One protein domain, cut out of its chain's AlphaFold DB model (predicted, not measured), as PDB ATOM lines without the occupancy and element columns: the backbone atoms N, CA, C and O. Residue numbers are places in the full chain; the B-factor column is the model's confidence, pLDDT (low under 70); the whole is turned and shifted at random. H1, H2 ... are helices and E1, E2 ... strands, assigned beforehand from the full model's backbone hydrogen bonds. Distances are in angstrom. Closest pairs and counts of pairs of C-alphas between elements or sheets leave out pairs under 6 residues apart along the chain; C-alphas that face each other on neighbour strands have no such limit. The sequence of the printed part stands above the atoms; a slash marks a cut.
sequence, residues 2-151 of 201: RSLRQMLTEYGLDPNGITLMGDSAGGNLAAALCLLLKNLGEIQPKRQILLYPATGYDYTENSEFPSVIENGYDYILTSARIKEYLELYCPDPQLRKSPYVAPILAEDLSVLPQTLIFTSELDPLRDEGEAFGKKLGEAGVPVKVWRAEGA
ATOM      1  N   ARG A   2      74.313 111.665  31.840       95.81
ATOM      2  CA  ARG A   2      75.359 112.670  31.530       95.81
ATOM      3  C   ARG A   2      75.753 113.552  32.725       95.81
ATOM      4  O   ARG A   2      76.928 113.622  33.058       95.81
ATOM      5  N   SER A   3      74.775 114.136  33.422       96.75
ATOM      6  CA  SER A   3      75.036 114.966  34.609       96.75
ATOM      7  C   SER A   3      75.701 114.190  35.749       96.75
ATOM      8  O   SER A   3      76.575 114.725  36.417       96.75
ATOM      9  N   LEU A   4      75.336 112.915  35.941       96.56
ATOM     10  CA  LEU A   4      75.975 112.047  36.935       96.56
ATOM     11  C   LEU A   4      77.434 111.770  36.558       96.56
ATOM     12  O   LEU A   4      78.306 111.922  37.402       96.56
ATOM     13  N   ARG A   5      77.711 111.421  35.292       96.62
ATOM     14  CA  ARG A   5      79.090 111.237  34.804       96.62
ATOM     15  C   ARG A   5      79.936 112.486  35.024       96.62
ATOM     16  O   ARG A   5      81.048 112.376  35.518       96.62
ATOM     17  N   GLN A   6      79.405 113.654  34.658       96.69
ATOM     18  CA  GLN A   6      80.098 114.928  34.837       96.69
ATOM     19  C   GLN A   6      80.425 115.170  36.315       96.69
ATOM     20  O   GLN A   6      81.577 115.428  36.642       96.69
ATOM     21  N   MET A   7      79.433 115.014  37.194       97.69
ATOM     22  CA  MET A   7      79.612 115.163  38.636       97.69
ATOM     23  C   MET A   7      80.684 114.200  39.171       97.69
ATOM     24  O   MET A   7      81.578 114.631  39.886       97.69
ATOM     25  N   LEU A   8      80.651 112.914  38.804       97.19
ATOM     26  CA  LEU A   8      81.665 111.947  39.251       97.19
ATOM     27  C   LEU A   8      83.078 112.394  38.858       97.19
ATOM     28  O   LEU A   8      83.947 112.463  39.722       97.19
ATOM     29  N   THR A   9      83.274 112.810  37.604       95.88
ATOM     30  CA  THR A   9      84.554 113.360  37.137       95.88
ATOM     31  C   THR A   9      84.985 114.592  37.939       95.88
ATOM     32  O   THR A   9      86.147 114.692  38.325       95.88
ATOM     33  N   GLU A  10      84.067 115.524  38.219       97.44
ATOM     34  CA  GLU A  10      84.348 116.746  38.992       97.44
ATOM     35  C   GLU A  10      84.792 116.450  40.433       97.44
ATOM     36  O   GLU A  10      85.637 117.161  40.974       97.44
ATOM     37  N   TYR A  11      84.272 115.379  41.038       96.75
ATOM     38  CA  TYR A  11      84.662 114.920  42.375       96.75
ATOM     39  C   TYR A  11      85.820 113.904  42.370       96.75
ATOM     40  O   TYR A  11      86.161 113.371  43.426       96.75
ATOM     41  N   GLY A  12      86.442 113.632  41.216       95.19
ATOM     42  CA  GLY A  12      87.546 112.672  41.098       95.19
ATOM     43  C   GLY A  12      87.134 111.210  41.316       95.19
ATOM     44  O   GLY A  12      87.971 110.383  41.670       95.19
ATOM     45  N   LEU A  13      85.851 110.896  41.136       95.19
ATOM     46  CA  LEU A  13      85.294 109.545  41.183       95.19
ATOM     47  C   LEU A  13      85.225 108.958  39.768       95.19
ATOM     48  O   LEU A  13      85.071 109.699  38.799       95.19
ATOM     49  N   ASP A  14      85.303 107.631  39.639       92.31
ATOM     50  CA  ASP A  14      85.249 106.970  38.330       92.31
ATOM     51  C   ASP A  14      83.844 107.077  37.693       92.31
ATOM     52  O   ASP A  14      82.884 106.492  38.207       92.31
ATOM     53  N   PRO A  15      83.687 107.781  36.554       94.12
ATOM     54  CA  PRO A  15      82.410 107.863  35.854       94.12
ATOM     55  C   PRO A  15      82.086 106.596  35.050       94.12
ATOM     56  O   PRO A  15      80.974 106.483  34.529       94.12
ATOM     57  N   ASN A  16      83.031 105.665  34.892       92.81
ATOM     58  CA  ASN A  16      82.835 104.446  34.115       92.81
ATOM     59  C   ASN A  16      82.196 103.321  34.935       92.81
ATOM     60  O   ASN A  16      81.499 102.508  34.346       92.81
ATOM     61  N   GLY A  17      82.293 103.339  36.268       91.31
ATOM     62  CA  GLY A  17      81.637 102.383  37.171       91.31
ATOM     63  C   GLY A  17      80.110 102.507  37.323       91.31
ATOM     64  O   GLY A  17      79.517 101.828  38.162       91.31
ATOM     65  N   ILE A  18      79.432 103.364  36.550       95.69
ATOM     66  CA  ILE A  18      77.982 103.589  36.688       95.69
ATOM     67  C   ILE A  18      77.192 102.342  36.272       95.69
ATOM     68  O   ILE A  18      77.295 101.885  35.136       95.69
ATOM     69  N   THR A  19      76.313 101.872  37.156       96.31
ATOM     70  CA  THR A  19      75.284 100.867  36.849       96.31
ATOM     71  C   THR A  19      73.914 101.534  36.780       96.31
ATOM     72  O   THR A  19      73.543 102.292  37.678       96.31
ATOM     73  N   LEU A  20      73.158 101.272  35.713       97.81
ATOM     74  CA  LEU A  20      71.744 101.638  35.642       97.81
ATOM     75  C   LEU A  20      70.894 100.511  36.220       97.81
ATOM     76  O   LEU A  20      71.163  99.342  35.974       97.81
ATOM     77  N   MET A  21      69.852 100.856  36.963       97.94
ATOM     78  CA  MET A  21      68.911  99.883  37.503       97.94
ATOM     79  C   MET A  21      67.505 100.460  37.468       97.94
ATOM     80  O   MET A  21      67.315 101.637  37.780       97.94
ATOM     81  N   GLY A  22      66.522  99.641  37.102       98.31
ATOM     82  CA  GLY A  22      65.127 100.062  37.087       98.31
ATOM     83  C   GLY A  22      64.151  98.893  37.084       98.31
ATOM     84  O   GLY A  22      64.457  97.821  36.564       98.31
ATOM     85  N   ASP A  23      62.972  99.117  37.665       98.38
ATOM     86  CA  ASP A  23      61.879  98.149  37.741       98.38
ATOM     87  C   ASP A  23      60.731  98.494  36.794       98.38
ATOM     88  O   ASP A  23      60.357  99.660  36.671       98.38
ATOM     89  N   SER A  24      60.138  97.492  36.138       98.25
ATOM     90  CA  SER A  24      58.970  97.672  35.267       98.25
ATOM     91  C   SER A  24      59.243  98.709  34.159       98.25
ATOM     92  O   SER A  24      60.186  98.553  33.377       98.25
ATOM     93  N   ALA A  25      58.486  99.810  34.114       98.00
ATOM     94  CA  ALA A  25      58.750 100.953  33.237       98.00
ATOM     95  C   ALA A  25      60.122 101.616  33.489       98.00
ATOM     96  O   ALA A  25      60.737 102.141  32.570       98.00
ATOM     97  N   GLY A  26      60.657 101.568  34.711       98.50
ATOM     98  CA  GLY A  26      62.034 101.983  34.993       98.50
ATOM     99  C   GLY A  26      63.070 101.077  34.320       98.50
ATOM    100  O   GLY A  26      64.101 101.564  33.860       98.50
ATOM    101  N   GLY A  27      62.777  99.777  34.206       98.62
ATOM    102  CA  GLY A  27      63.589  98.825  33.443       98.62
ATOM    103  C   GLY A  27      63.555  99.124  31.942       98.62
ATOM    104  O   GLY A  27      64.601  99.133  31.295       98.62
ATOM    105  N   ASN A  28      62.379  99.482  31.411       98.69
ATOM    106  CA  ASN A  28      62.243 100.003  30.046       98.69
ATOM    107  C   ASN A  28      63.144 101.226  29.817       98.69
ATOM    108  O   ASN A  28      63.953 101.234  28.894       98.69
ATOM    109  N   LEU A  29      63.051 102.231  30.695       98.62
ATOM    110  CA  LEU A  29      63.830 103.465  30.589       98.62
ATOM    111  C   LEU A  29      65.340 103.214  30.666       98.62
ATOM    112  O   LEU A  29      66.098 103.866  29.949       98.62
ATOM    113  N   ALA A  30      65.786 102.277  31.507       98.75
ATOM    114  CA  ALA A  30      67.192 101.889  31.583       98.75
ATOM    115  C   ALA A  30      67.680 101.278  30.256       98.75
ATOM    116  O   ALA A  30      68.702 101.722  29.724       98.75
ATOM    117  N   ALA A  31      66.923 100.337  29.685       98.69
ATOM    118  CA  ALA A  31      67.249  99.715  28.401       98.69
ATOM    119  C   ALA A  31      67.208 100.721  27.236       98.69
ATOM    120  O   ALA A  31      68.157 100.815  26.453       98.69
ATOM    121  N   ALA A  32      66.150 101.532  27.156       98.44
ATOM    122  CA  ALA A  32      65.987 102.573  26.145       98.44
ATOM    123  C   ALA A  32      67.098 103.631  26.219       98.44
ATOM    124  O   ALA A  32      67.576 104.100  25.185       98.44
ATOM    125  N   LEU A  33      67.558 103.986  27.425       98.50
ATOM    126  CA  LEU A  33      68.689 104.892  27.596       98.50
ATOM    127  C   LEU A  33      69.996 104.274  27.085       98.50
ATOM    128  O   LEU A  33      70.748 104.972  26.412       98.50
ATOM    129  N   CYS A  34      70.268 102.993  27.346       98.50
ATOM    130  CA  CYS A  34      71.463 102.330  26.807       98.50
ATOM    131  C   CYS A  34      71.445 102.313  25.268       98.50
ATOM    132  O   CYS A  34      72.437 102.673  24.628       98.50
ATOM    133  N   LEU A  35      70.285 102.011  24.669       98.44
ATOM    134  CA  LEU A  35      70.065 102.101  23.221       98.44
ATOM    135  C   LEU A  35      70.296 103.519  22.684       98.44
ATOM    136  O   LEU A  35      70.966 103.700  21.668       98.44
ATOM    137  N   LEU A  36      69.776 104.536  23.373       97.94
ATOM    138  CA  LEU A  36      69.979 105.933  22.996       97.94
ATOM    139  C   LEU A  36      71.463 106.310  23.038       97.94
ATOM    140  O   LEU A  36      71.968 106.884  22.078       97.94
ATOM    141  N   LEU A  37      72.171 105.960  24.114       97.50
ATOM    142  CA  LEU A  37      73.603 106.231  24.252       97.50
ATOM    143  C   LEU A  37      74.405 105.542  23.143       97.50
ATOM    144  O   LEU A  37      75.297 106.163  22.571       97.50
ATOM    145  N   LYS A  38      74.044 104.304  22.779       97.12
ATOM    146  CA  LYS A  38      74.677 103.576  21.670       97.12
ATOM    147  C   LYS A  38      74.504 104.339  20.360       97.12
ATOM    148  O   LYS A  38      75.481 104.597  19.663       97.12
ATOM    149  N   ASN A  39      73.276 104.747  20.049       96.50
ATOM    150  CA  ASN A  39      72.966 105.456  18.808       96.50
ATOM    151  C   ASN A  39      73.603 106.851  18.737       96.50
ATOM    152  O   ASN A  39      73.870 107.351  17.647       96.50
ATOM    153  N   LEU A  40      73.871 107.468  19.888       96.50
ATOM    154  CA  LEU A  40      74.590 108.739  19.989       96.50
ATOM    155  C   LEU A  40      76.121 108.578  20.004       96.50
ATOM    156  O   LEU A  40      76.824 109.587  20.013       96.50
ATOM    157  N   GLY A  41      76.646 107.347  20.004       95.94
ATOM    158  CA  GLY A  41      78.082 107.083  20.127       95.94
ATOM    159  C   GLY A  41      78.657 107.486  21.490       95.94
ATOM    160  O   GLY A  41      79.836 107.819  21.596       95.94
ATOM    161  N   GLU A  42      77.822 107.511  22.527       96.00
ATOM    162  CA  GLU A  42      78.221 107.867  23.884       96.00
ATOM    163  C   GLU A  42      78.723 106.667  24.685       96.00
ATOM    164  O   GLU A  42      78.378 105.511  24.430       96.00
ATOM    165  N   ILE A  43      79.522 106.976  25.709       95.69
ATOM    166  CA  ILE A  43      80.036 105.986  26.654       95.69
ATOM    167  C   ILE A  43      78.854 105.313  27.358       95.69
ATOM    168  O   ILE A  43      77.985 105.989  27.915       95.69
ATOM    169  N   GLN A  44      78.841 103.983  27.330       97.25
ATOM    170  CA  GLN A  44      77.824 103.177  27.994       97.25
ATOM    171  C   GLN A  44      78.003 103.195  29.521       97.25
ATOM    172  O   GLN A  44      79.111 103.401  30.027       97.25
ATOM    173  N   PRO A  45      76.930 102.976  30.301       97.19
ATOM    174  CA  PRO A  45      77.071 102.496  31.672       97.19
ATOM    175  C   PRO A  45      77.921 101.220  31.694       97.19
ATOM    176  O   PRO A  45      77.987 100.512  30.695       97.19
ATOM    177  N   LYS A  46      78.525 100.880  32.833       95.69
ATOM    178  CA  LYS A  46      79.186  99.578  32.980       95.69
ATOM    179  C   LYS A  46      78.175  98.445  32.830       95.69
ATOM    180  O   LYS A  46      78.436  97.452  32.159       95.69
ATOM    181  N   ARG A  47      77.005  98.618  33.461       96.00
ATOM    182  CA  ARG A  47      75.959  97.593  33.563       96.00
ATOM    183  C   ARG A  47      74.558  98.184  33.512       96.00
ATOM    184  O   ARG A  47      74.350  99.356  33.845       96.00
ATOM    185  N   GLN A  48      73.597  97.330  33.184       98.38
ATOM    186  CA  GLN A  48      72.178  97.570  33.416       98.38
ATOM    187  C   GLN A  48      71.537  96.396  34.169       98.38
ATOM    188  O   GLN A  48      71.745  95.234  33.829       98.38
ATOM    189  N   ILE A  49      70.750  96.697  35.199       98.62
ATOM    190  CA  ILE A  49      69.981  95.726  35.981       98.62
ATOM    191  C   ILE A  49      68.498  96.010  35.756       98.62
ATOM    192  O   ILE A  49      67.984  97.062  36.140       98.62
ATOM    193  N   LEU A  50      67.808  95.078  35.114       98.81
ATOM    194  CA  LEU A  50      66.434  95.242  34.660       98.81
ATOM    195  C   LEU A  50      65.518  94.333  35.481       98.81
ATOM    196  O   LEU A  50      65.571  93.113  35.354       98.81
ATOM    197  N   LEU A  51      64.675  94.917  36.331       98.69
ATOM    198  CA  LEU A  51      63.725  94.163  37.149       98.69
ATOM    199  C   LEU A  51      62.371  94.114  36.439       98.69
ATOM    200  O   LEU A  51      61.733  95.153  36.285       98.69
ATOM    201  N   TYR A  52      61.963  92.922  35.994       98.50
ATOM    202  CA  TYR A  52      60.743  92.619  35.222       98.50
ATOM    203  C   TYR A  52      60.415  93.729  34.208       98.50
ATOM    204  O   TYR A  52      59.393  94.413  34.335       98.50
ATOM    205  N   PRO A  53      61.339  93.999  33.264       98.75
ATOM    206  CA  PRO A  53      61.267  95.184  32.423       98.75
ATOM    207  C   PRO A  53      60.130  95.085  31.407       98.75
ATOM    208  O   PRO A  53      59.962  94.049  30.771       98.75
ATOM    209  N   ALA A  54      59.430  96.200  31.187       98.44
ATOM    210  CA  ALA A  54      58.534  96.334  30.042       98.44
ATOM    211  C   ALA A  54      59.376  96.531  28.771       98.44
ATOM    212  O   ALA A  54      60.035  97.560  28.631       98.44
ATOM    213  N   THR A  55      59.422  95.565  27.859       98.38
ATOM    214  CA  THR A  55      60.301  95.629  26.671       98.38
ATOM    215  C   THR A  55      59.566  95.553  25.341       98.38
ATOM    216  O   THR A  55      60.160  95.919  24.323       98.38
ATOM    217  N   GLY A  56      58.296  95.146  25.338       97.19
ATOM    218  CA  GLY A  56      57.440  95.049  24.163       97.19
ATOM    219  C   GLY A  56      56.397  96.164  24.060       97.19
ATOM    220  O   GLY A  56      56.372  97.127  24.831       97.19
ATOM    221  N   TYR A  57      55.530  96.039  23.052       95.75
ATOM    222  CA  TYR A  57      54.530  97.054  22.688       95.75
ATOM    223  C   TYR A  57      53.114  96.506  22.467       95.75
ATOM    224  O   TYR A  57      52.187  97.302  22.297       95.75
ATOM    225  N   ASP A  58      52.938  95.183  22.421       95.81
ATOM    226  CA  ASP A  58      51.644  94.545  22.179       95.81
ATOM    227  C   ASP A  58      51.229  93.692  23.377       95.81
ATOM    228  O   ASP A  58      51.813  92.645  23.659       95.81
ATOM    229  N   TYR A  59      50.187  94.164  24.058       96.50
ATOM    230  CA  TYR A  59      49.593  93.542  25.237       96.50
ATOM    231  C   TYR A  59      48.136  93.128  24.966       96.50
ATOM    232  O   TYR A  59      47.285  93.172  25.854       96.50
ATOM    233  N   THR A  60      47.820  92.811  23.707       95.06
ATOM    234  CA  THR A  60      46.517  92.285  23.271       95.06
ATOM    235  C   THR A  60      46.543  90.759  23.168       95.06
ATOM    236  O   THR A  60      47.587  90.131  23.339       95.06
ATOM    237  N   GLU A  61      45.409  90.142  22.832       93.25
ATOM    238  CA  GLU A  61      45.330  88.707  22.533       93.25
ATOM    239  C   GLU A  61      46.182  88.261  21.328       93.25
ATOM    240  O   GLU A  61      46.384  87.065  21.142       93.25
ATOM    241  N   ASN A  62      46.682  89.204  20.518       94.50
ATOM    242  CA  ASN A  62      47.546  88.923  19.368       94.50
ATOM    243  C   ASN A  62      49.040  88.979  19.708       94.50
ATOM    244  O   ASN A  62      49.865  88.793  18.811       94.50
ATOM    245  N   SER A  63      49.386  89.258  20.969       96.12
ATOM    246  CA  SER A  63      50.778  89.315  21.403       96.12
ATOM    247  C   SER A  63      51.500  88.005  21.095       96.12
ATOM    248  O   SER A  63      50.957  86.915  21.274       96.12
ATOM    249  N   GLU A  64      52.753  88.111  20.660       96.19
ATOM    250  CA  GLU A  64      53.614  86.947  20.437       96.19
ATOM    251  C   GLU A  64      54.069  86.284  21.746       96.19
ATOM    252  O   GLU A  64      54.598  85.174  21.717       96.19
ATOM    253  N   PHE A  65      53.858  86.951  22.886       97.88
ATOM    254  CA  PHE A  65      54.283  86.512  24.209       97.88
ATOM    255  C   PHE A  65      53.145  85.796  24.948       97.88
ATOM    256  O   PHE A  65      52.188  86.455  25.369       97.88
ATOM    257  N   PRO A  66      53.238  84.467  25.168       97.81
ATOM    258  CA  PRO A  66      52.213  83.707  25.884       97.81
ATOM    259  C   PRO A  66      51.875  84.281  27.262       97.81
ATOM    260  O   PRO A  66      50.702  84.308  27.632       97.81
ATOM    261  N   SER A  67      52.861  84.820  27.990       97.88
ATOM    262  CA  SER A  67      52.659  85.433  29.307       97.88
ATOM    263  C   SER A  67      51.627  86.560  29.305       97.88
ATOM    264  O   SER A  67      50.906  86.708  30.288       97.88
ATOM    265  N   VAL A  68      51.489  87.317  28.211       97.69
ATOM    266  CA  VAL A  68      50.466  88.373  28.075       97.69
ATOM    267  C   VAL A  68      49.054  87.799  28.177       97.69
ATOM    268  O   VAL A  68      48.146  88.470  28.666       97.69
ATOM    269  N   ILE A  69      48.860  86.558  27.735       96.88
ATOM    270  CA  ILE A  69      47.576  85.866  27.785       96.88
ATOM    271  C   ILE A  69      47.475  85.079  29.095       96.88
ATOM    272  O   ILE A  69      46.517  85.276  29.828       96.88
ATOM    273  N   GLU A  70      48.474  84.254  29.424       96.62
ATOM    274  CA  GLU A  70      48.497  83.367  30.603       96.62
ATOM    275  C   GLU A  70      48.412  84.122  31.934       96.62
ATOM    276  O   GLU A  70      47.691  83.712  32.841       96.62
ATOM    277  N   ASN A  71      49.144  85.233  32.043       97.31
ATOM    278  CA  ASN A  71      49.281  86.027  33.265       97.31
ATOM    279  C   ASN A  71      48.607  87.403  33.139       97.31
ATOM    280  O   ASN A  71      48.795  88.274  33.988       97.31
ATOM    281  N   GLY A  72      47.841  87.631  32.070       94.25
ATOM    282  CA  GLY A  72      47.243  88.929  31.760       94.25
ATOM    283  C   GLY A  72      46.024  89.307  32.601       94.25
ATOM    284  O   GLY A  72      45.500  90.412  32.436       94.25
ATOM    285  N   TYR A  73      45.562  88.414  33.475       93.25
ATOM    286  CA  TYR A  73      44.340  88.525  34.269       93.25
ATOM    287  C   TYR A  73      44.576  88.105  35.728       93.25
ATOM    288  O   TYR A  73      45.592  87.497  36.047       93.25
ATOM    289  N   ASP A  74      43.643  88.462  36.618       88.94
ATOM    290  CA  ASP A  74      43.580  88.109  38.054       88.94
ATOM    291  C   ASP A  74      44.763  88.523  38.958       88.94
ATOM    292  O   ASP A  74      44.632  88.535  40.184       88.94
ATOM    293  N   TYR A  75      45.895  88.936  38.387       89.69
ATOM    294  CA  TYR A  75      47.072  89.426  39.100       89.69
ATOM    295  C   TYR A  75      47.099  90.959  39.243       89.69
ATOM    296  O   TYR A  75      46.221  91.685  38.773       89.69
ATOM    297  N   ILE A  76      48.121  91.474  39.944       89.69
ATOM    298  CA  ILE A  76      48.281  92.914  40.221       89.69
ATOM    299  C   ILE A  76      48.435  93.710  38.918       89.69
ATOM    300  O   ILE A  76      47.778  94.739  38.738       89.69
ATOM    301  N   LEU A  77      49.309  93.251  38.020       95.69
ATOM    302  CA  LEU A  77      49.452  93.808  36.681       95.69
ATOM    303  C   LEU A  77      48.631  92.955  35.712       95.69
ATOM    304  O   LEU A  77      48.722  91.734  35.744       95.69
ATOM    305  N   THR A  78      47.841  93.608  34.864       97.06
ATOM    306  CA  THR A  78      47.021  92.956  33.837       97.06
ATOM    307  C   THR A  78      47.360  93.529  32.471       97.06
ATOM    308  O   THR A  78      47.774  94.688  32.366       97.06
ATOM    309  N   SER A  79      47.130  92.763  31.408       96.56
ATOM    310  CA  SER A  79      47.407  93.204  30.033       96.56
ATOM    311  C   SER A  79      46.587  94.442  29.654       96.56
ATOM    312  O   SER A  79      47.098  95.361  29.015       96.56
ATOM    313  N   ALA A  80      45.355  94.547  30.169       96.75
ATOM    314  CA  ALA A  80      44.528  95.748  30.042       96.75
ATOM    315  C   ALA A  80      45.181  96.987  30.684       96.75
ATOM    316  O   ALA A  80      45.254  98.035  30.049       96.75
ATOM    317  N   ARG A  81      45.724  96.860  31.906       97.31
ATOM    318  CA  ARG A  81      46.426  97.966  32.583       97.31
ATOM    319  C   ARG A  81      47.688  98.381  31.839       97.31
ATOM    320  O   ARG A  81      47.946  99.572  31.707       97.31
ATOM    321  N   ILE A  82      48.464  97.420  31.334       97.00
ATOM    322  CA  ILE A  82      49.676  97.734  30.568       97.00
ATOM    323  C   ILE A  82      49.315  98.488  29.288       97.00
ATOM    324  O   ILE A  82      49.946  99.495  28.972       97.00
ATOM    325  N   LYS A  83      48.268  98.049  28.582       96.19
ATOM    326  CA  LYS A  83      47.761  98.738  27.394       96.19
ATOM    327  C   LYS A  83      47.354 100.182  27.707       96.19
ATOM    328  O   LYS A  83      47.763 101.081  26.977       96.19
ATOM    329  N   GLU A  84      46.624 100.413  28.797       96.62
ATOM    330  CA  GLU A  84      46.262 101.764  29.253       96.62
ATOM    331  C   GLU A  84      47.506 102.615  29.566       96.62
ATOM    332  O   GLU A  84      47.596 103.767  29.140       96.62
ATOM    333  N   TYR A  85      48.508 102.058  30.255       96.88
ATOM    334  CA  TYR A  85      49.765 102.766  30.527       96.88
ATOM    335  C   TYR A  85      50.523 103.115  29.246       96.88
ATOM    336  O   TYR A  85      51.032 104.231  29.121       96.88
ATOM    337  N   LEU A  86      50.566 102.200  28.280       95.88
ATOM    338  CA  LEU A  86      51.205 102.435  26.992       95.88
ATOM    339  C   LEU A  86      50.457 103.496  26.174       95.88
ATOM    340  O   LEU A  86      51.098 104.311  25.519       95.88
ATOM    341  N   GLU A  87      49.126 103.528  26.234       96.06
ATOM    342  CA  GLU A  87      48.301 104.563  25.601       96.06
ATOM    343  C   GLU A  87      48.536 105.951  26.205       96.06
ATOM    344  O   GLU A  87      48.596 106.932  25.467       96.06
ATOM    345  N   LEU A  88      48.728 106.042  27.523       97.00
ATOM    346  CA  LEU A  88      49.070 107.299  28.193       97.00
ATOM    347  C   LEU A  88      50.501 107.754  27.882       97.00
ATOM    348  O   LEU A  88      50.743 108.944  27.684       97.00
ATOM    349  N   TYR A  89      51.450 106.819  27.851       96.81
ATOM    350  CA  TYR A  89      52.864 107.111  27.621       96.81
ATOM    351  C   TYR A  89      53.172 107.422  26.150       96.81
ATOM    352  O   TYR A  89      53.908 108.360  25.845       96.81
ATOM    353  N   CYS A  90      52.590 106.649  25.234       96.62
ATOM    354  CA  CYS A  90      52.791 106.740  23.794       96.62
ATOM    355  C   CYS A  90      51.431 106.641  23.067       96.62
ATOM    356  O   CYS A  90      51.051 105.572  22.563       96.62
ATOM    357  N   PRO A  91      50.670 107.755  23.007       95.56
ATOM    358  CA  PRO A  91      49.324 107.756  22.435       95.56
ATOM    359  C   PRO A  91      49.295 107.347  20.963       95.56
ATOM    360  O   PRO A  91      48.368 106.653  20.555       95.56
ATOM    361  N   ASP A  92      50.318 107.725  20.187       96.12
ATOM    362  CA  ASP A  92      50.457 107.352  18.779       96.12
ATOM    363  C   ASP A  92      50.901 105.882  18.636       96.12
ATOM    364  O   ASP A  92      52.046 105.549  18.966       96.12
ATOM    365  N   PRO A  93      50.049 104.985  18.100       92.50
ATOM    366  CA  PRO A  93      50.392 103.576  17.937       92.50
ATOM    367  C   PRO A  93      51.598 103.325  17.026       92.50
ATOM    368  O   PRO A  93      52.269 102.306  17.185       92.50
ATOM    369  N   GLN A  94      51.896 104.229  16.086       92.25
ATOM    370  CA  GLN A  94      53.043 104.072  15.188       92.25
ATOM    371  C   GLN A  94      54.367 104.228  15.939       92.25
ATOM    372  O   GLN A  94      55.336 103.528  15.642       92.25
ATOM    373  N   LEU A  95      54.397 105.093  16.957       95.62
ATOM    374  CA  LEU A  95      55.590 105.346  17.762       95.62
ATOM    375  C   LEU A  95      55.872 104.236  18.781       95.62
ATOM    376  O   LEU A  95      57.011 104.103  19.225       95.62
ATOM    377  N   ARG A  96      54.888 103.388  19.108       95.75
ATOM    378  CA  ARG A  96      55.061 102.276  20.065       95.75
ATOM    379  C   ARG A  96      56.061 101.223  19.596       95.75
ATOM    380  O   ARG A  96      56.674 100.559  20.422       95.75
ATOM    381  N   LYS A  97      56.260 101.105  18.279       95.75
ATOM    382  CA  LYS A  97      57.269 100.219  17.676       95.75
ATOM    383  C   LYS A  97      58.676 100.823  17.649       95.75
ATOM    384  O   LYS A  97      59.604 100.189  17.158       95.75
ATOM    385  N   SER A  98      58.849 102.046  18.149       97.50
ATOM    386  CA  SER A  98      60.174 102.630  18.333       97.50
ATOM    387  C   SER A  98      60.987 101.782  19.316       97.50
ATOM    388  O   SER A  98      60.456 101.434  20.373       97.50
ATOM    389  N   PRO A  99      62.283 101.520  19.063       97.44
ATOM    390  CA  PRO A  99      63.144 100.810  20.012       97.44
ATOM    391  C   PRO A  99      63.328 101.561  21.341       97.44
ATOM    392  O   PRO A  99      63.774 100.978  22.322       97.44
ATOM    393  N   TYR A 100      62.968 102.846  21.407       97.00
ATOM    394  CA  TYR A 100      62.964 103.613  22.658       97.00
ATOM    395  C   TYR A 100      61.689 103.424  23.491       97.00
ATOM    396  O   TYR A 100      61.665 103.835  24.645       97.00
ATOM    397  N   VAL A 101      60.641 102.829  22.912       97.88
ATOM    398  CA  VAL A 101      59.405 102.441  23.613       97.88
ATOM    399  C   VAL A 101      59.382 100.931  23.835       97.88
ATOM    400  O   VAL A 101      59.094 100.487  24.940       97.88
ATOM    401  N   ALA A 102      59.757 100.154  22.817       98.19
ATOM    402  CA  ALA A 102      59.892  98.704  22.873       98.19
ATOM    403  C   ALA A 102      61.329  98.269  22.533       98.19
ATOM    404  O   ALA A 102      61.611  97.913  21.383       98.19
ATOM    405  N   PRO A 103      62.254  98.291  23.517       98.38
ATOM    406  CA  PRO A 103      63.653  97.891  23.349       98.38
ATOM    407  C   PRO A 103      63.867  96.550  22.647       98.38
ATOM    408  O   PRO A 103      64.853  96.393  21.922       98.38
ATOM    409  N   ILE A 104      62.933  95.603  22.788       98.00
ATOM    410  CA  ILE A 104      63.017  94.297  22.126       98.00
ATOM    411  C   ILE A 104      63.058  94.391  20.597       98.00
ATOM    412  O   ILE A 104      63.584  93.494  19.941       98.00
ATOM    413  N   LEU A 105      62.579  95.492  20.013       97.94
ATOM    414  CA  LEU A 105      62.562  95.715  18.569       97.94
ATOM    415  C   LEU A 105      63.855  96.314  18.006       97.94
ATOM    416  O   LEU A 105      63.978  96.411  16.788       97.94
ATOM    417  N   ALA A 106      64.828  96.698  18.834       97.81
ATOM    418  CA  ALA A 106      66.082  97.253  18.326       97.81
ATOM    419  C   ALA A 106      66.817  96.244  17.425       97.81
ATOM    420  O   ALA A 106      66.994  95.084  17.795       97.81
ATOM    421  N   GLU A 107      67.226  96.674  16.231       95.75
ATOM    422  CA  GLU A 107      67.869  95.801  15.235       95.75
ATOM    423  C   GLU A 107      69.289  95.397  15.638       95.75
ATOM    424  O   GLU A 107      69.724  94.286  15.348       95.75
ATOM    425  N   ASP A 108      69.991  96.282  16.346       96.12
ATOM    426  CA  ASP A 108      71.368  96.079  16.774       96.12
ATOM    427  C   ASP A 108      71.518  96.370  18.271       96.12
ATOM    428  O   ASP A 108      71.491  97.526  18.709       96.12
ATOM    429  N   LEU A 109      71.688  95.288  19.032       97.25
ATOM    430  CA  LEU A 109      71.937  95.287  20.472       97.25
ATOM    431  C   LEU A 109      73.418  95.095  20.823       97.25
ATOM    432  O   LEU A 109      73.746  94.974  22.004       97.25
ATOM    433  N   SER A 110      74.315  95.046  19.832       92.38
ATOM    434  CA  SER A 110      75.746  94.940  20.105       92.38
ATOM    435  C   SER A 110      76.210  96.123  20.953       92.38
ATOM    436  O   SER A 110      75.581  97.184  20.962       92.38
ATOM    437  N   VAL A 111      77.302  95.932  21.693       90.56
ATOM    438  CA  VAL A 111      77.936  96.952  22.549       90.56
ATOM    439  C   VAL A 111      77.046  97.559  23.645       90.56
ATOM    440  O   VAL A 111      77.459  98.520  24.291       90.56
ATOM    441  N   LEU A 112      75.850  97.011  23.892       97.31
ATOM    442  CA  LEU A 112      75.080  97.336  25.091       97.31
ATOM    443  C   LEU A 112      75.790  96.809  26.348       97.31
ATOM    444  O   LEU A 112      76.567  95.853  26.266       97.31
ATOM    445  N   PRO A 113      75.555  97.436  27.514       97.56
ATOM    446  CA  PRO A 113      76.268  97.077  28.727       97.56
ATOM    447  C   PRO A 113      75.895  95.674  29.196       97.56
ATOM    448  O   PRO A 113      74.809  95.170  28.895       97.56
ATOM    449  N   GLN A 114      76.776  95.073  29.994       97.31
ATOM    450  CA  GLN A 114      76.474  93.826  30.689       97.31
ATOM    451  C   GLN A 114      75.128  93.951  31.406       97.31
ATOM    452  O   GLN A 114      74.839  94.952  32.072       97.31
ATOM    453  N   THR A 115      74.279  92.946  31.224       98.50
ATOM    454  CA  THR A 115      72.867  93.040  31.578       98.50
ATOM    455  C   THR A 115      72.477  91.921  32.536       98.50
ATOM    456  O   THR A 115      72.678  90.743  32.256       98.50
ATOM    457  N   LEU A 116      71.873  92.283  33.664       98.44
ATOM    458  CA  LEU A 116      71.210  91.342  34.563       98.44
ATOM    459  C   LEU A 116      69.705  91.588  34.490       98.44
ATOM    460  O   LEU A 116      69.247  92.690  34.788       98.44
ATOM    461  N   ILE A 117      68.937  90.582  34.088       98.81
ATOM    462  CA  ILE A 117      67.480  90.671  33.969       98.81
ATOM    463  C   ILE A 117      66.844  89.765  35.008       98.81
ATOM    464  O   ILE A 117      67.172  88.586  35.096       98.81
ATOM    465  N   PHE A 118      65.888  90.305  35.751       98.69
ATOM    466  CA  PHE A 118      64.984  89.523  36.578       98.69
ATOM    467  C   PHE A 118      63.613  89.505  35.917       98.69
ATOM    468  O   PHE A 118      63.123  90.556  35.524       98.69
ATOM    469  N   THR A 119      62.964  88.354  35.817       98.69
ATOM    470  CA  THR A 119      61.552  88.253  35.419       98.69
ATOM    471  C   THR A 119      60.726  87.689  36.563       98.69
ATOM    472  O   THR A 119      61.255  87.074  37.487       98.69
ATOM    473  N   SER A 120      59.424  87.945  36.545       98.31
ATOM    474  CA  SER A 120      58.473  87.396  37.513       98.31
ATOM    475  C   SER A 120      57.683  86.283  36.829       98.31
ATOM    476  O   SER A 120      57.263  86.458  35.690       98.31
ATOM    477  N   GLU A 121      57.488  85.129  37.474       97.88
ATOM    478  CA  GLU A 121      56.785  84.009  36.827       97.88
ATOM    479  C   GLU A 121      55.311  84.321  36.522       97.88
ATOM    480  O   GLU A 121      54.812  83.947  35.457       97.88
ATOM    481  N   LEU A 122      54.633  85.019  37.440       97.81
ATOM    482  CA  LEU A 122      53.211  85.368  37.370       97.81
ATOM    483  C   LEU A 122      53.051  86.831  36.931       97.81
ATOM    484  O   LEU A 122      52.544  87.683  37.666       97.81
ATOM    485  N   ASP A 123      53.583  87.133  35.750       98.38
ATOM    486  CA  ASP A 123      53.648  88.483  35.189       98.38
ATOM    487  C   ASP A 123      53.430  88.445  33.670       98.38
ATOM    488  O   ASP A 123      54.059  87.624  32.991       98.38
ATOM    489  N   PRO A 124      52.561  89.306  33.111       98.12
ATOM    490  CA  PRO A 124      52.402  89.427  31.664       98.12
ATOM    491  C   PRO A 124      53.686  89.840  30.931       98.12
ATOM    492  O   PRO A 124      53.847  89.466  29.771       98.12
ATOM    493  N   LEU A 125      54.623  90.533  31.592       98.50
ATOM    494  CA  LEU A 125      55.894  90.980  30.999       98.50
ATOM    495  C   LEU A 125      57.002  89.906  31.016       98.50
ATOM    496  O   LEU A 125      58.128  90.165  30.587       98.50
ATOM    497  N   ARG A 126      56.721  88.707  31.547       98.69
ATOM    498  CA  ARG A 126      57.713  87.634  31.725       98.69
ATOM    499  C   ARG A 126      58.440  87.301  30.424       98.69
ATOM    500  O   ARG A 126      59.666  87.372  30.374       98.69
ATOM    501  N   ASP A 127      57.689  86.936  29.389       98.81
ATOM    502  CA  ASP A 127      58.284  86.368  28.179       98.81
ATOM    503  C   ASP A 127      59.014  87.432  27.353       98.81
ATOM    504  O   ASP A 127      60.058  87.136  26.780       98.81
ATOM    505  N   GLU A 128      58.540  88.682  27.343       98.62
ATOM    506  CA  GLU A 128      59.243  89.769  26.654       98.62
ATOM    507  C   GLU A 128      60.578  90.114  27.329       98.62
ATOM    508  O   GLU A 128      61.586  90.284  26.645       98.62
ATOM    509  N   GLY A 129      60.640  90.130  28.668       98.75
ATOM    510  CA  GLY A 129      61.892  90.346  29.396       98.75
ATOM    511  C   GLY A 129      62.923  89.243  29.122       98.75
ATOM    512  O   GLY A 129      64.107  89.525  28.917       98.75
ATOM    513  N   GLU A 130      62.479  87.987  29.057       98.81
ATOM    514  CA  GLU A 130      63.338  86.841  28.736       98.81
ATOM    515  C   GLU A 130      63.767  86.822  27.270       98.81
ATOM    516  O   GLU A 130      64.937  86.570  26.971       98.81
ATOM    517  N   ALA A 131      62.855  87.139  26.352       98.81
ATOM    518  CA  ALA A 131      63.154  87.259  24.932       98.81
ATOM    519  C   ALA A 131      64.154  88.392  24.664       98.81
ATOM    520  O   ALA A 131      65.079  88.217  23.868       98.81
ATOM    521  N   PHE A 132      64.040  89.518  25.373       98.75
ATOM    522  CA  PHE A 132      65.030  90.589  25.309       98.75
ATOM    523  C   PHE A 132      66.402  90.124  25.811       98.75
ATOM    524  O   PHE A 132      67.410  90.358  25.144       98.75
ATOM    525  N   GLY A 133      66.446  89.393  26.930       98.75
ATOM    526  CA  GLY A 133      67.673  88.775  27.437       98.75
ATOM    527  C   GLY A 133      68.315  87.814  26.438       98.75
ATOM    528  O   GLY A 133      69.515  87.892  26.183       98.75
ATOM    529  N   LYS A 134      67.516  86.959  25.796       98.62
ATOM    530  CA  LYS A 134      67.991  86.070  24.730       98.62
ATOM    531  C   LYS A 134      68.590  86.862  23.565       98.62
ATOM    532  O   LYS A 134      69.697  86.556  23.130       98.62
ATOM    533  N   LYS A 135      67.896  87.907  23.107       98.50
ATOM    534  CA  LYS A 135      68.344  88.757  21.994       98.50
ATOM    535  C   LYS A 135      69.646  89.503  22.314       98.50
ATOM    536  O   LYS A 135      70.501  89.639  21.444       98.50
ATOM    537  N   LEU A 136      69.830  89.948  23.561       98.62
ATOM    538  CA  LEU A 136      71.098  90.514  24.043       98.62
ATOM    539  C   LEU A 136      72.239  89.493  23.946       98.62
ATOM    540  O   LEU A 136      73.303  89.809  23.414       98.62
ATOM    541  N   GLY A 137      72.004  88.261  24.404       98.38
ATOM    542  CA  GLY A 137      72.992  87.183  24.339       98.38
ATOM    543  C   GLY A 137      73.373  86.815  22.903       98.38
ATOM    544  O   GLY A 137      74.554  86.662  22.598       98.38
ATOM    545  N   GLU A 138      72.395  86.752  21.995       98.19
ATOM    546  CA  GLU A 138      72.626  86.533  20.558       98.19
ATOM    547  C   GLU A 138      73.458  87.658  19.914       98.19
ATOM    548  O   GLU A 138      74.228  87.403  18.990       98.19
ATOM    549  N   ALA A 139      73.360  88.887  20.431       97.81
ATOM    550  CA  ALA A 139      74.172  90.029  20.011       97.81
ATOM    551  C   ALA A 139      75.565  90.090  20.678       97.81
ATOM    552  O   ALA A 139      76.310  91.046  20.458       97.81
ATOM    553  N   GLY A 140      75.925  89.090  21.494       97.94
ATOM    554  CA  GLY A 140      77.217  89.003  22.179       97.94
ATOM    555  C   GLY A 140      77.322  89.834  23.461       97.94
ATOM    556  O   GLY A 140      78.425  90.007  23.978       97.94
ATOM    557  N   VAL A 141      76.208  90.353  23.986       98.12
ATOM    558  CA  VAL A 141      76.191  91.074  25.267       98.12
ATOM    559  C   VAL A 141      76.254  90.063  26.418       98.12
ATOM    560  O   VAL A 141      75.442  89.133  26.444       98.12
ATOM    561  N   PRO A 142      77.151  90.235  27.411       96.94
ATOM    562  CA  PRO A 142      77.138  89.413  28.615       96.94
ATOM    563  C   PRO A 142      75.823  89.616  29.371       96.94
ATOM    564  O   PRO A 142      75.549  90.702  29.890       96.94
ATOM    565  N   VAL A 143      74.989  88.578  29.409       98.06
ATOM    566  CA  VAL A 143      73.643  88.655  29.978       98.06
ATOM    567  C   VAL A 143      73.349  87.467  30.887       98.06
ATOM    568  O   VAL A 143      73.601  86.316  30.533       98.06
ATOM    569  N   LYS A 144      72.792  87.751  32.065       97.81
ATOM    570  CA  LYS A 144      72.202  86.754  32.966       97.81
ATOM    571  C   LYS A 144      70.711  87.065  33.100       97.81
ATOM    572  O   LYS A 144      70.340  88.219  33.311       97.81
ATOM    573  N   VAL A 145      69.861  86.049  32.977       98.38
ATOM    574  CA  VAL A 145      68.406  86.171  33.147       98.38
ATOM    575  C   VAL A 145      67.969  85.251  34.278       98.38
ATOM    576  O   VAL A 145      68.309  84.069  34.272       98.38
ATOM    577  N   TRP A 146      67.231  85.784  35.248       97.38
ATOM    578  CA  TRP A 146      66.745  85.045  36.407       97.38
ATOM    579  C   TRP A 146      65.235  85.190  36.559       97.38
ATOM    580  O   TRP A 146      64.720  86.297  36.711       97.38
ATOM    581  N   ARG A 147      64.515  84.069  36.558       98.00
ATOM    582  CA  ARG A 147      63.071  84.057  36.794       98.00
ATOM    583  C   ARG A 147      62.776  83.854  38.278       98.00
ATOM    584  O   ARG A 147      63.178  82.857  38.870       98.00
ATOM    585  N   ALA A 148      62.006  84.767  38.855       96.00
ATOM    586  CA  ALA A 148      61.476  84.665  40.203       96.00
ATOM    587  C   ALA A 148      60.215  83.779  40.216       96.00
ATOM    588  O   ALA A 148      59.100  84.256  39.979       96.00
ATOM    589  N   GLU A 149      60.396  82.487  40.490       95.81
ATOM    590  CA  GLU A 149      59.309  81.495  40.559       95.81
ATOM    591  C   GLU A 149      58.244  81.873  41.602       95.81
ATOM    592  O   GLU A 149      58.539  82.094  42.779       95.81
ATOM    593  N   GLY A 150      56.988  81.952  41.181       95.38
ATOM    594  CA  GLY A 150      55.819  82.332  41.965       95.38
ATOM    595  C   GLY A 150      55.740  83.820  42.310       95.38
ATOM    596  O   GLY A 150      54.888  84.204  43.112       95.38
ATOM    597  N   ALA A 151      56.633  84.660  41.777       96.00
ATOM    598  CA  ALA A 151      56.604  86.095  42.031       96.00
ATOM    599  C   ALA A 151      55.607  86.813  41.112       96.00
ATOM    600  O   ALA A 151      55.462  86.465  39.940       96.00
TER     601      ALA A 151
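Overview. This is residues 2 to 151 of the 201 residues of the protein "Alpha/beta hydrolase" of Fastidiosipila sp (UniProt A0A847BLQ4). Picture one slab of four parallel strands, in the order E1, E2, E3, E4, with H2 and H5 covering one face as a second layer and no named helix on the other. H3 and H4, neither of them on the sheet, lie toward the end where the strands finish, about level with the last residues of E3 and E4; H1, whose centre is the farthest from the mean of the C-alphas at 24.0 A, lies off the opposite end. The 150 printed residues, mixed in class, hold five named helices and four named strands, in the order H1 E1 H2 E2 H3 H4 E3 H5 E4. The whole is compact, with a radius of gyration of the C-alphas of 15.7 A and spans of 50, 35 and 27 A.

Arrangement. Begin at edge strand E1, residues 19 to 23, parallel to E2, residues 47 to 51; N 20 and O 47, 2.9 A apart, are within hydrogen-bond range. E2 is parallel to E3, residues 114 to 122, with N 50 and O 116 at 2.8 A. E3 is parallel to edge strand E4, residues 143 to 151, with N 119 and O 146 at 2.8 A. H2, residues 25 to 39, lies over E1 at a height over the sheet of 9.4 A; its closest C-alphas to E2 are Gly 27 and Leu 50, 4.7 A. On the same face H5, residues 126 to 138, lies over E3 and E4 at a height of 8.7 A; its closest C-alphas to E3 are Arg 126 and Thr 119, 5.4 A. H3, residues 66 to 70, only just touches H5, with 3 pairs of C-alphas within 8 A, made by residues 126 to 127 of H5 alone; the closest are Ser 67 and Asp 127, 5.8 A. H4, residues 79 to 89, is close to H3 but not clearly touching; C-alphas Val 68 and Ser 79 are closest, 6.0 A. H1, residues 2 to 10, is not on the sheet and touches no helix. E1, H2, E2, then E2, H3, H4, E3, then E3, H5, E4 are strand-helix-strand units, parallel neighbours with helices between, each with a right-handed crossover. In the five helices every O i to N i+4 pair is within hydrogen-bond range.

Along the chain. Find C-alpha 2 at (75.359, 112.670, 31.530), where H1 begins. H2 runs 20.8 A, and H5 18.7 A. E3 starts at C-alpha 114, (76.474, 93.826, 30.689), and runs 25.6 A; E4 runs 21.0 A to C-alpha 151 at (56.604, 86.095, 42.031).

Size, cuts and confidence. The C-alphas of Gly 12 and Glu 61 are farthest apart, 52.0 A. Look for long links at residues 52 to 65 and 90 to 113. The printed part has no cut, and no printed residue is under 70 in pLDDT.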